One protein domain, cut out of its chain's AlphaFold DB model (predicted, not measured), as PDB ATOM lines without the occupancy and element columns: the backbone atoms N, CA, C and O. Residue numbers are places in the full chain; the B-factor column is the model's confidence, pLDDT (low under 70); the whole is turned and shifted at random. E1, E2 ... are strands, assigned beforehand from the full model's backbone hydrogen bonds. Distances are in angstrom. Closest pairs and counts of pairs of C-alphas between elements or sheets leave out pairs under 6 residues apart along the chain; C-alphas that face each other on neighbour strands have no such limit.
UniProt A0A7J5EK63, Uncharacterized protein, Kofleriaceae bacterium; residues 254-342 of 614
ATOM      1  N   GLY A 254     -40.756  57.146  40.015       85.94
ATOM      2  CA  GLY A 254     -40.524  57.248  38.576       85.94
ATOM      3  C   GLY A 254     -41.136  56.089  37.776       85.94
ATOM      4  O   GLY A 254     -41.695  55.145  38.355       85.94
ATOM      5  N   PRO A 255     -41.030  56.129  36.437       89.81
ATOM      6  CA  PRO A 255     -41.421  55.020  35.578       89.81
ATOM      7  C   PRO A 255     -40.655  53.742  35.926       89.81
ATOM      8  O   PRO A 255     -39.474  53.768  36.276       89.81
ATOM      9  N   ILE A 256     -41.339  52.606  35.818       90.94
ATOM     10  CA  ILE A 256     -40.728  51.291  36.000       90.94
ATOM     11  C   ILE A 256     -40.390  50.731  34.624       90.94
ATOM     12  O   ILE A 256     -41.282  50.587  33.789       90.94
ATOM     13  N   ASN A 257     -39.123  50.394  34.406       90.00
ATOM     14  CA  ASN A 257     -38.664  49.788  33.161       90.00
ATOM     15  C   ASN A 257     -39.112  48.316  33.036       90.00
ATOM     16  O   ASN A 257     -39.635  47.711  33.980       90.00
ATOM     17  N   VAL A 258     -38.874  47.684  31.884       89.88
ATOM     18  CA  VAL A 258     -39.305  46.293  31.612       89.88
ATOM     19  C   VAL A 258     -38.615  45.244  32.491       89.88
ATOM     20  O   VAL A 258     -39.055  44.094  32.549       89.88
ATOM     21  N   PHE A 259     -37.571  45.632  33.226       90.69
ATOM     22  CA  PHE A 259     -36.878  44.792  34.204       90.69
ATOM     23  C   PHE A 259     -37.396  44.982  35.638       90.69
ATOM     24  O   PHE A 259     -36.924  44.311  36.560       90.69
ATOM     25  N   GLY A 260     -38.399  45.841  35.841       90.00
ATOM     26  CA  GLY A 260     -38.981  46.109  37.154       90.00
ATOM     27  C   GLY A 260     -38.159  47.073  38.009       90.00
ATOM     28  O   GLY A 260     -38.361  47.117  39.225       90.00
ATOM     29  N   GLU A 261     -37.229  47.814  37.406       90.69
ATOM     30  CA  GLU A 261     -36.426  48.831  38.081       90.69
ATOM     31  C   GLU A 261     -37.034  50.219  37.868       90.69
ATOM     32  O   GLU A 261     -37.485  50.557  36.777       90.69
ATOM     33  N   GLU A 262     -37.065  51.019  38.935       93.00
ATOM     34  CA  GLU A 262     -37.509  52.411  38.876       93.00
ATOM     35  C   GLU A 262     -36.408  53.276  38.266       93.00
ATOM     36  O   GLU A 262     -35.285  53.306  38.784       93.00
ATOM     37  N   VAL A 263     -36.746  53.986  37.192       92.00
ATOM     38  CA  VAL A 263     -35.862  54.950  36.539       92.00
ATOM     39  C   VAL A 263     -36.214  56.349  37.052       92.00
ATOM     40  O   VAL A 263     -37.384  56.738  37.004       92.00
ATOM     41  N   PRO A 264     -35.249  57.107  37.609       92.44
ATOM     42  CA  PRO A 264     -35.511  58.461  38.087       92.44
ATOM     43  C   PRO A 264     -35.988  59.378  36.957       92.44
ATOM     44  O   PRO A 264     -35.418  59.340  35.875       92.44
ATOM     45  N   SER A 265     -36.966  60.242  37.256       92.44
ATOM     46  CA  SER A 265     -37.495  61.265  36.334       92.44
ATOM     47  C   SER A 265     -36.375  62.025  35.612       92.44
ATOM     48  O   SER A 265     -36.241  61.897  34.409       92.44
ATOM     49  N   ALA A 266     -35.436  62.594  36.379       93.69
ATOM     50  CA  ALA A 266     -34.311  63.382  35.865       93.69
ATOM     51  C   ALA A 266     -33.273  62.610  35.011       93.69
ATOM     52  O   ALA A 266     -32.223  63.160  34.667       93.69
ATOM     53  N   GLU A 267     -33.466  61.308  34.770       93.62
ATOM     54  CA  GLU A 267     -32.676  60.504  33.823       93.62
ATOM     55  C   GLU A 267     -33.412  60.277  32.487       93.62
ATOM     56  O   GLU A 267     -32.807  59.749  31.553       93.62
ATOM     57  N   ILE A 268     -34.681  60.684  32.388       93.69
ATOM     58  CA  ILE A 268     -35.552  60.545  31.220       93.69
ATOM     59  C   ILE A 268     -35.846  61.941  30.689       93.69
ATOM     60  O   ILE A 268     -36.694  62.633  31.225       93.69
ATOM     61  N   HIS A 269     -35.127  62.364  29.652       92.56
ATOM     62  CA  HIS A 269     -35.217  63.734  29.171       92.56
ATOM     63  C   HIS A 269     -34.695  63.913  27.751       92.56
ATOM     64  O   HIS A 269     -33.815  63.172  27.299       92.56
ATOM     65  N   PRO A 270     -35.087  64.998  27.059       93.44
ATOM     66  CA  PRO A 270     -34.562  65.322  25.744       93.44
ATOM     67  C   PRO A 270     -33.029  65.273  25.646       93.44
ATOM     68  O   PRO A 270     -32.302  66.073  26.241       93.44
ATOM     69  N   GLY A 271     -32.523  64.346  24.830       89.19
ATOM     70  CA  GLY A 271     -31.089  64.157  24.592       89.19
ATOM     71  C   GLY A 271     -30.348  63.300  25.624       89.19
ATOM     72  O   GLY A 271     -29.110  63.339  25.632       89.19
ATOM     73  N   ALA A 272     -31.063  62.551  26.468       92.69
ATOM     74  CA  ALA A 272     -30.509  61.388  27.156       92.69
ATOM     75  C   ALA A 272     -30.049  60.309  26.146       92.69
ATOM     76  O   ALA A 272     -30.211  60.450  24.934       92.69
ATOM     77  N   GLU A 273     -29.374  59.264  26.628       88.94
ATOM     78  CA  GLU A 273     -29.024  58.104  25.799       88.94
ATOM     79  C   GLU A 273     -30.133  57.063  25.936       88.94
ATOM     80  O   GLU A 273     -30.398  56.630  27.055       88.94
ATOM     81  N   ASP A 274     -30.731  56.653  24.818       87.69
ATOM     82  CA  ASP A 274     -31.665  55.529  24.814       87.69
ATOM     83  C   ASP A 274     -30.972  54.248  25.268       87.69
ATOM     84  O   ASP A 274     -29.927  53.841  24.739       87.69
ATOM     85  N   VAL A 275     -31.600  53.593  26.233       88.12
ATOM     86  CA  VAL A 275     -31.242  52.274  26.727       88.12
ATOM     87  C   VAL A 275     -32.395  51.350  26.381       88.12
ATOM     88  O   VAL A 275     -33.537  51.748  26.487       88.12
ATOM     89  N   CYS A 276     -32.102  50.107  25.996       87.62
ATOM     90  CA  CYS A 276     -33.149  49.105  25.810       87.62
ATOM     91  C   CYS A 276     -33.710  48.677  27.171       87.62
ATOM     92  O   CYS A 276     -33.229  47.704  27.770       87.62
ATOM     93  N   ASP A 277     -34.668  49.432  27.684       88.25
ATOM     94  CA  ASP A 277     -35.338  49.193  28.957       88.25
ATOM     95  C   ASP A 277     -36.864  49.390  28.871       88.25
ATOM     96  O   ASP A 277     -37.570  49.246  29.874       88.25
ATOM     97  N   GLY A 278     -37.392  49.614  27.666       88.50
ATOM     98  CA  GLY A 278     -38.812  49.818  27.407       88.50
ATOM     99  C   GLY A 278     -39.332  51.175  27.860       88.50
ATOM    100  O   GLY A 278     -40.547  51.344  27.971       88.50
ATOM    101  N   LEU A 279     -38.450  52.137  28.123       89.88
ATOM    102  CA  LEU A 279     -38.797  53.539  28.312       89.88
ATOM    103  C   LEU A 279     -38.287  54.368  27.126       89.88
ATOM    104  O   LEU A 279     -37.412  53.965  26.367       89.88
ATOM    105  N   ASP A 280     -38.889  55.537  26.932       90.12
ATOM    106  CA  ASP A 280     -38.388  56.560  26.011       90.12
ATOM    107  C   ASP A 280     -37.452  57.470  26.806       90.12
ATOM    108  O   ASP A 280     -37.901  58.467  27.368       90.12
ATOM    109  N   ASN A 281     -36.183  57.066  26.969       91.19
ATOM    110  CA  ASN A 281     -35.259  57.783  27.850       91.19
ATOM    111  C   ASN A 281     -34.925  59.167  27.297       91.19
ATOM    112  O   ASN A 281     -34.686  60.082  28.080       91.19
ATOM    113  N   ASP A 282     -34.866  59.329  25.974       91.06
ATOM    114  CA  ASP A 282     -34.507  60.602  25.352       91.06
ATOM    115  C   ASP A 282     -35.708  61.459  24.921       91.06
ATOM    116  O   ASP A 282     -35.511  62.556  24.387       91.06
ATOM    117  N   CYS A 283     -36.932  60.998  25.198       90.12
ATOM    118  CA  CYS A 283     -38.210  61.615  24.837       90.12
ATOM    119  C   CYS A 283     -38.372  61.876  23.327       90.12
ATOM    120  O   CYS A 283     -39.064  62.822  22.912       90.12
ATOM    121  N   VAL A 284     -37.691  61.104  22.477       85.25
ATOM    122  CA  VAL A 284     -37.664  61.290  21.028       85.25
ATOM    123  C   VAL A 284     -37.811  59.949  20.306       85.25
ATOM    124  O   VAL A 284     -37.095  58.990  20.508       85.25
ATOM    125  N   ASN A 285     -38.699  59.921  19.306       77.88
ATOM    126  CA  ASN A 285     -38.978  58.741  18.471       77.88
ATOM    127  C   ASN A 285     -39.549  57.518  19.217       77.88
ATOM    128  O   ASN A 285     -39.680  56.462  18.594       77.88
ATOM    129  N   GLY A 286     -40.005  57.689  20.461       79.38
ATOM    130  CA  GLY A 286     -40.629  56.633  21.246       79.38
ATOM    131  C   GLY A 286     -39.597  55.725  21.908       79.38
ATOM    132  O   GLY A 286     -38.404  55.813  21.647       79.38
ATOM    133  N   CYS A 287     -40.089  54.825  22.752       84.44
ATOM    134  CA  CYS A 287     -39.260  53.944  23.562       84.44
ATOM    135  C   CYS A 287     -38.260  53.109  22.750       84.44
ATOM    136  O   CYS A 287     -38.574  52.622  21.656       84.44
ATOM    137  N   ASP A 288     -37.061  52.946  23.317       82.00
ATOM    138  CA  ASP A 288     -35.947  52.177  22.758       82.00
ATOM    139  C   ASP A 288     -35.636  52.530  21.279       82.00
ATOM    140  O   ASP A 288     -35.367  51.657  20.448       82.00
ATOM    141  N   GLY A 289     -35.689  53.819  20.918       70.12
ATOM    142  CA  GLY A 289     -35.763  54.341  19.545       70.12
ATOM    143  C   GLY A 289     -34.543  54.127  18.632       70.12
ATOM    144  O   GLY A 289     -34.535  54.590  17.485       70.12
ATOM    145  N   GLY A 290     -33.504  53.426  19.086       67.81
ATOM    146  CA  GLY A 290     -32.296  53.167  18.308       67.81
ATOM    147  C   GLY A 290     -32.424  51.994  17.325       67.81
ATOM    148  O   GLY A 290     -32.690  50.871  17.739       67.81
ATOM    149  N   ASP A 291     -32.040  52.198  16.051       67.44
ATOM    150  CA  ASP A 291     -31.855  51.143  15.015       67.44
ATOM    151  C   ASP A 291     -30.907  49.987  15.450       67.44
ATOM    152  O   ASP A 291     -30.673  49.029  14.714       67.44
ATOM    153  N   LEU A 292     -30.258  50.118  16.613       72.75
ATOM    154  CA  LEU A 292     -29.416  49.094  17.227       72.75
ATOM    155  C   LEU A 292     -30.222  48.008  17.951       72.75
ATOM    156  O   LEU A 292     -29.683  46.912  18.106       72.75
ATOM    157  N   TYR A 293     -31.436  48.318  18.410       80.56
ATOM    158  CA  TYR A 293     -32.285  47.410  19.188       80.56
ATOM    159  C   TYR A 293     -33.354  46.728  18.338       80.56
ATOM    160  O   TYR A 293     -33.695  45.591  18.625       80.56
ATOM    161  N   ASP A 294     -33.790  47.377  17.258       81.94
ATOM    162  CA  ASP A 294     -34.715  46.831  16.259       81.94
ATOM    163  C   ASP A 294     -34.041  46.864  14.866       81.94
ATOM    164  O   ASP A 294     -34.192  47.830  14.107       81.94
ATOM    165  N   PRO A 295     -33.181  45.875  14.540       78.50
ATOM    166  CA  PRO A 295     -32.385  45.895  13.314       78.50
ATOM    167  C   PRO A 295     -33.182  45.653  12.026       78.50
ATOM    168  O   PRO A 295     -32.653  45.915  10.936       78.50
ATOM    169  N   ASP A 296     -34.389  45.097  12.118       79.19
ATOM    170  CA  ASP A 296     -35.231  44.750  10.973       79.19
ATOM    171  C   ASP A 296     -36.439  45.678  10.790       79.19
ATOM    172  O   ASP A 296     -36.942  45.805   9.666       79.19
ATOM    173  N   GLY A 297     -36.760  46.463  11.815       85.38
ATOM    174  CA  GLY A 297     -37.695  47.576  11.795       85.38
ATOM    175  C   GLY A 297     -39.152  47.143  11.911       85.38
ATOM    176  O   GLY A 297     -40.016  47.836  11.358       85.38
ATOM    177  N   ASP A 298     -39.429  46.004  12.541       85.25
ATOM    178  CA  ASP A 298     -40.781  45.476  12.750       85.25
ATOM    179  C   ASP A 298     -41.485  46.058  13.996       85.25
ATOM    180  O   ASP A 298     -42.711  45.962  14.114       85.25
ATOM    181  N   GLY A 299     -40.739  46.732  14.878       87.56
ATOM    182  CA  GLY A 299     -41.220  47.287  16.139       87.56
ATOM    183  C   GLY A 299     -41.124  46.344  17.343       87.56
ATOM    184  O   GLY A 299     -41.534  46.756  18.432       87.56
ATOM    185  N   TYR A 300     -40.596  45.131  17.183       88.56
ATOM    186  CA  TYR A 300     -40.310  44.163  18.236       88.56
ATOM    187  C   TYR A 300     -38.798  44.059  18.462       88.56
ATOM    188  O   TYR A 300     -37.994  44.074  17.541       88.56
ATOM    189  N   LEU A 301     -38.384  43.994  19.724       87.38
ATOM    190  CA  LEU A 301     -36.968  44.009  20.093       87.38
ATOM    191  C   LEU A 301     -36.725  43.244  21.391       87.38
ATOM    192  O   LEU A 301     -37.624  43.124  22.227       87.38
ATOM    193  N   ASN A 302     -35.510  42.731  21.594       86.00
ATOM    194  CA  ASN A 302     -35.138  42.051  22.830       86.00
ATOM    195  C   ASN A 302     -34.183  42.895  23.674       86.00
ATOM    196  O   ASN A 302     -32.974  42.992  23.435       86.00
ATOM    197  N   CYS A 303     -34.714  43.425  24.768       87.31
ATOM    198  CA  CYS A 303     -33.924  44.149  25.743       87.31
ATOM    199  C   CYS A 303     -33.179  43.210  26.674       87.31
ATOM    200  O   CYS A 303     -33.733  42.238  27.191       87.31
ATOM    201  N   ARG A 304     -31.905  43.528  26.930       87.38
ATOM    202  CA  ARG A 304     -31.030  42.742  27.801       87.38
ATOM    203  C   ARG A 304     -30.569  43.543  29.012       87.38
ATOM    204  O   ARG A 304     -29.884  44.550  28.863       87.38
ATOM    205  N   SER A 305     -30.836  43.014  30.203       84.38
ATOM    206  CA  SER A 305     -30.351  43.591  31.457       84.38
ATOM    207  C   SER A 305     -28.842  43.380  31.642       84.38
ATOM    208  O   SER A 305     -28.225  42.491  31.041       84.38
ATOM    209  N   GLY A 306     -28.224  44.153  32.540       79.06
ATOM    210  CA  GLY A 306     -26.807  43.989  32.900       79.06
ATOM    211  C   GLY A 306     -26.463  42.617  33.506       79.06
ATOM    212  O   GLY A 306     -25.316  42.176  33.406       79.06
ATOM    213  N   ASP A 307     -27.456  41.925  34.074       82.81
ATOM    214  CA  ASP A 307     -27.330  40.573  34.631       82.81
ATOM    215  C   ASP A 307     -27.584  39.462  33.589       82.81
ATOM    216  O   ASP A 307     -27.323  38.284  33.854       82.81
ATOM    217  N   GLY A 308     -27.993  39.838  32.373       82.19
ATOM    218  CA  GLY A 308     -28.124  38.954  31.215       82.19
ATOM    219  C   GLY A 308     -29.540  38.459  30.926       82.19
ATOM    220  O   GLY A 308     -29.695  37.723  29.948       82.19
ATOM    221  N   ASP A 309     -30.534  38.868  31.720       86.06
ATOM    222  CA  ASP A 309     -31.951  38.599  31.459       86.06
ATOM    223  C   ASP A 309     -32.388  39.274  30.159       86.06
ATOM    224  O   ASP A 309     -31.902  40.357  29.834       86.06
ATOM    225  N   VAL A 310     -33.279  38.620  29.412       87.25
ATOM    226  CA  VAL A 310     -33.791  39.114  28.129       87.25
ATOM    227  C   VAL A 310     -35.308  39.220  28.203       87.25
ATOM    228  O   VAL A 310     -35.967  38.252  28.588       87.25
ATOM    229  N   VAL A 311     -35.844  40.382  27.843       88.56
ATOM    230  CA  VAL A 311     -37.279  40.677  27.808       88.56
ATOM    231  C   VAL A 311     -37.631  41.175  26.410       88.56
ATOM    232  O   VAL A 311     -36.947  42.047  25.884       88.56
ATOM    233  N   GLY A 312     -38.675  40.598  25.815       88.81
ATOM    234  CA  GLY A 312     -39.219  41.076  24.549       88.81
ATOM    235  C   GLY A 312     -40.034  42.340  24.784       88.81
ATOM    236  O   GLY A 312     -40.780  42.433  25.764       88.81
ATOM    237  N   VAL A 313     -39.889  43.309  23.894       90.12
ATOM    238  CA  VAL A 313     -40.559  44.605  23.948       90.12
ATOM    239  C   VAL A 313     -41.201  44.873  22.593       90.12
ATOM    240  O   VAL A 313     -40.622  44.562  21.556       90.12
ATOM    241  N   HIS A 314     -42.409  45.427  22.604       90.06
ATOM    242  CA  HIS A 314     -43.128  45.847  21.408       90.06
ATOM    243  C   HIS A 314     -43.445  47.338  21.484       90.06
ATOM    244  O   HIS A 314     -44.094  47.799  22.428       90.06
ATOM    245  N   ARG A 315     -43.021  48.080  20.459       88.25
ATOM    246  CA  ARG A 315     -43.292  49.508  20.307       88.25
ATOM    247  C   ARG A 315     -44.705  49.721  19.777       88.25
ATOM    248  O   ARG A 315     -45.011  49.441  18.620       88.25
ATOM    249  N   THR A 316     -45.571  50.258  20.623       82.38
ATOM    250  CA  THR A 316     -46.943  50.633  20.274       82.38
ATOM    251  C   THR A 316     -47.072  52.146  20.089       82.38
ATOM    252  O   THR A 316     -46.150  52.915  20.354       82.38
ATOM    253  N   ALA A 317     -48.246  52.599  19.644       74.06
ATOM    254  CA  ALA A 317     -48.551  54.028  19.597       74.06
ATOM    255  C   ALA A 317     -48.641  54.677  20.994       74.06
ATOM    256  O   ALA A 317     -48.490  55.892  21.089       74.06
ATOM    257  N   ASP A 318     -48.886  53.878  22.039       68.69
ATOM    258  CA  ASP A 318     -49.102  54.332  23.415       68.69
ATOM    259  C   ASP A 318     -47.846  54.150  24.303       68.69
ATOM    260  O   ASP A 318     -47.880  54.485  25.484       68.69
ATOM    261  N   GLY A 319     -46.736  53.637  23.748       76.06
ATOM    262  CA  GLY A 319     -45.489  53.342  24.468       76.06
ATOM    263  C   GLY A 319     -44.961  51.929  24.197       76.06
ATOM    264  O   GLY A 319     -45.322  51.309  23.195       76.06
ATOM    265  N   CYS A 320     -44.117  51.412  25.089       83.38
ATOM    266  CA  CYS A 320     -43.577  50.054  25.004       83.38
ATOM    267  C   CYS A 320     -44.338  49.089  25.910       83.38
ATOM    268  O   CYS A 320     -44.517  49.349  27.098       83.38
ATOM    269  N   ASP A 321     -44.720  47.944  25.349       86.19
ATOM    270  CA  ASP A 321     -45.335  46.848  26.090       86.19
ATOM    271  C   ASP A 321     -44.406  45.636  26.134       86.19
ATOM    272  O   ASP A 321     -43.674  45.346  25.184       86.19
ATOM    273  N   VAL A 322     -44.487  44.871  27.224       86.69
ATOM    274  CA  VAL A 322     -43.818  43.569  27.306       86.69
ATOM    275  C   VAL A 322     -44.431  42.627  26.271       86.69
ATOM    276  O   VAL A 322     -45.640  42.377  26.271       86.69
ATOM    277  N   ALA A 323     -43.577  42.056  25.432       87.62
ATOM    278  CA  ALA A 323     -43.936  41.152  24.353       87.62
ATOM    279  C   ALA A 323     -43.208  39.802  24.492       87.62
ATOM    280  O   ALA A 323     -42.248  39.671  25.262       87.62
ATOM    281  N   PRO A 324     -43.657  38.758  23.771       87.81
ATOM    282  CA  PRO A 324     -42.823  37.585  23.543       87.81
ATOM    283  C   PRO A 324     -41.490  37.987  22.901       87.81
ATOM    284  O   PRO A 324     -41.390  39.044  22.283       87.81
ATOM    285  N   LEU A 325     -40.475  37.140  23.064       85.94
ATOM    286  CA  LEU A 325     -39.162  37.388  22.476       85.94
ATOM    287  C   LEU A 325     -39.262  37.401  20.954       85.94
ATOM    288  O   LEU A 325     -39.854  36.487  20.375       85.94
ATOM    289  N   ASP A 326     -38.638  38.397  20.340       84.88
ATOM    290  CA  ASP A 326     -38.448  38.408  18.901       84.88
ATOM    291  C   ASP A 326     -37.328  37.430  18.496       84.88
ATOM    292  O   ASP A 326     -36.326  37.259  19.201       84.88
ATOM    293  N   CYS A 327     -37.516  36.737  17.376       75.88
ATOM    294  CA  CYS A 327     -36.641  35.671  16.915       75.88
ATOM    295  C   CYS A 327     -35.557  36.134  15.921       75.88
ATOM    296  O   CYS A 327     -34.659  35.338  15.607       75.88
ATOM    297  N   LEU A 328     -35.549  37.396  15.467       67.12
ATOM    298  CA  LEU A 328     -34.669  37.883  14.394       67.12
ATOM    299  C   LEU A 328     -33.595  38.899  14.804       67.12
ATOM    300  O   LEU A 328     -33.348  39.893  14.132       67.12
ATOM    301  N   GLU A 329     -32.749  38.552  15.773       58.22
ATOM    302  CA  GLU A 329     -31.617  39.439  16.113       58.22
ATOM    303  C   GLU A 329     -30.255  39.039  15.526       58.22
ATOM    304  O   GLU A 329     -29.248  39.731  15.719       58.22
ATOM    305  N   ILE A 330     -30.165  37.931  14.779       49.12
ATOM    306  CA  ILE A 330     -28.887  37.469  14.214       49.12
ATOM    307  C   ILE A 330     -28.922  37.480  12.687       49.12
ATOM    308  O   ILE A 330     -29.382  36.552  12.024       49.12
ATOM    309  N   VAL A 331     -28.308  38.529  12.135       46.44
ATOM    310  CA  VAL A 331     -28.028  38.747  10.711       46.44
ATOM    311  C   VAL A 331     -27.548  37.461  10.019       46.44
ATOM    312  O   VAL A 331     -26.430  36.981  10.246       46.44
ATOM    313  N   ARG A 332     -28.329  36.958   9.055       50.72
ATOM    314  CA  ARG A 332     -27.784  36.101   7.993       50.72
ATOM    315  C   ARG A 332     -26.773  36.945   7.221       50.72
ATOM    316  O   ARG A 332     -27.133  37.984   6.676       50.72
ATOM    317  N   LEU A 333     -25.512  36.510   7.144       44.53
ATOM    318  CA  LEU A 333     -24.474  37.168   6.337       44.53
ATOM    319  C   LEU A 333     -24.954  37.356   4.878       44.53
ATOM    320  O   LEU A 333     -24.766  36.472   4.045       44.53
ATOM    321  N   GLY A 334     -25.544  38.517   4.572       47.94
ATOM    322  CA  GLY A 334     -25.904  38.952   3.220       47.94
ATOM    323  C   GLY A 334     -27.393  39.041   2.849       47.94
ATOM    324  O   GLY A 334     -27.646  39.289   1.672       47.94
ATOM    325  N   ALA A 335     -28.354  38.879   3.770       54.12
ATOM    326  CA  ALA A 335     -29.782  39.115   3.489       54.12
ATOM    327  C   ALA A 335     -30.366  40.197   4.423       54.12
ATOM    328  O   ALA A 335     -29.979  40.220   5.591       54.12
ATOM    329  N   PRO A 336     -31.238  41.105   3.933       57.38
ATOM    330  CA  PRO A 336     -31.999  41.995   4.807       57.38
ATOM    331  C   PRO A 336     -32.928  41.157   5.690       57.38
ATOM    332  O   PRO A 336     -33.519  40.192   5.203       57.38
ATOM    333  N   LEU A 337     -33.012  41.513   6.969       67.00
ATOM    334  CA  LEU A 337     -33.980  40.934   7.889       67.00
ATOM    335  C   LEU A 337     -35.378  41.462   7.495       67.00
ATOM    336  O   LEU A 337     -35.511  42.663   7.235       67.00
ATOM    337  N   PRO A 338     -36.373  40.589   7.280       74.81
ATOM    338  CA  PRO A 338     -37.705  41.007   6.875       74.81
ATOM    339  C   PRO A 338     -38.529  41.453   8.086       74.81
ATOM    340  O   PRO A 338     -38.852  40.628   8.925       74.81
ATOM    341  N   ALA A 339     -39.011  42.701   8.075       81.81
ATOM    342  CA  ALA A 339     -39.929  43.251   9.087       81.81
ATOM    343  C   ALA A 339     -41.313  42.548   9.182       81.81
ATOM    344  O   ALA A 339     -42.266  43.084   9.738       81.81
ATOM    345  N   THR A 340     -41.484  41.410   8.506       81.94
ATOM    346  CA  THR A 340     -42.704  40.588   8.505       81.94
ATOM    347  C   THR A 340     -42.603  39.397   9.448       81.94
ATOM    348  O   THR A 340     -43.549  38.616   9.511       81.94
ATOM    349  N   VAL A 341     -41.453  39.208  10.090       83.12
ATOM    350  CA  VAL A 341     -41.200  38.108  11.011       83.12
ATOM    351  C   VAL A 341     -41.104  38.716  12.392       83.12
ATOM    352  O   VAL A 341     -40.166  39.452  12.643       83.12
ATOM    353  N   HIS A 342     -42.110  38.461  13.214       86.69
ATOM    354  CA  HIS A 342     -42.266  39.087  14.516       86.69
ATOM    355  C   HIS A 342     -43.233  38.270  15.377       86.69
ATOM    356  O   HIS A 342     -44.113  37.588  14.837       86.69
TER     357      HIS A 342
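This is residues 254 to 342 of the 614 residues of an uncharacterized protein of Kofleriaceae bacterium (UniProt A0A7J5EK63). Little regular structure: the model is mostly loop, with a small, strongly twisted three-strand sheet near the middle of its length, residues 254 to 299 winding from one end to it and residues 324 to 342 looping out toward the other. The 89 printed residues hold no named helix and the strands E1, E2, E3, an antiparallel meander in that order; the class is all strand, over only 17 residues. It is compact, radius of gyration of the C-alphas 13.1 A, spanning 41 by 25 by 22 A.

From C-alpha 254 at (-40.524, 57.248, 38.576), 46 residues precede E1, residues 300 to 304. E2, residues 310 to 316, is 19.2 A long. E3, residues 319 to 323, ends at (-43.936, 41.152, 24.353).

Hairpin E1 and E2 has N 301 and O 313 within hydrogen-bond range, 2.9 A. Hairpin E2 and E3 has N 316 and O 319, 2.8 A. E1 and E3 are edge strands.

C-alphas 254 and 334, the farthest apart, are 42.4 A apart. The printed part has no cut; both links are tight. pLDDT is under 70 at residues 290 to 291, 318 and 328 to 337.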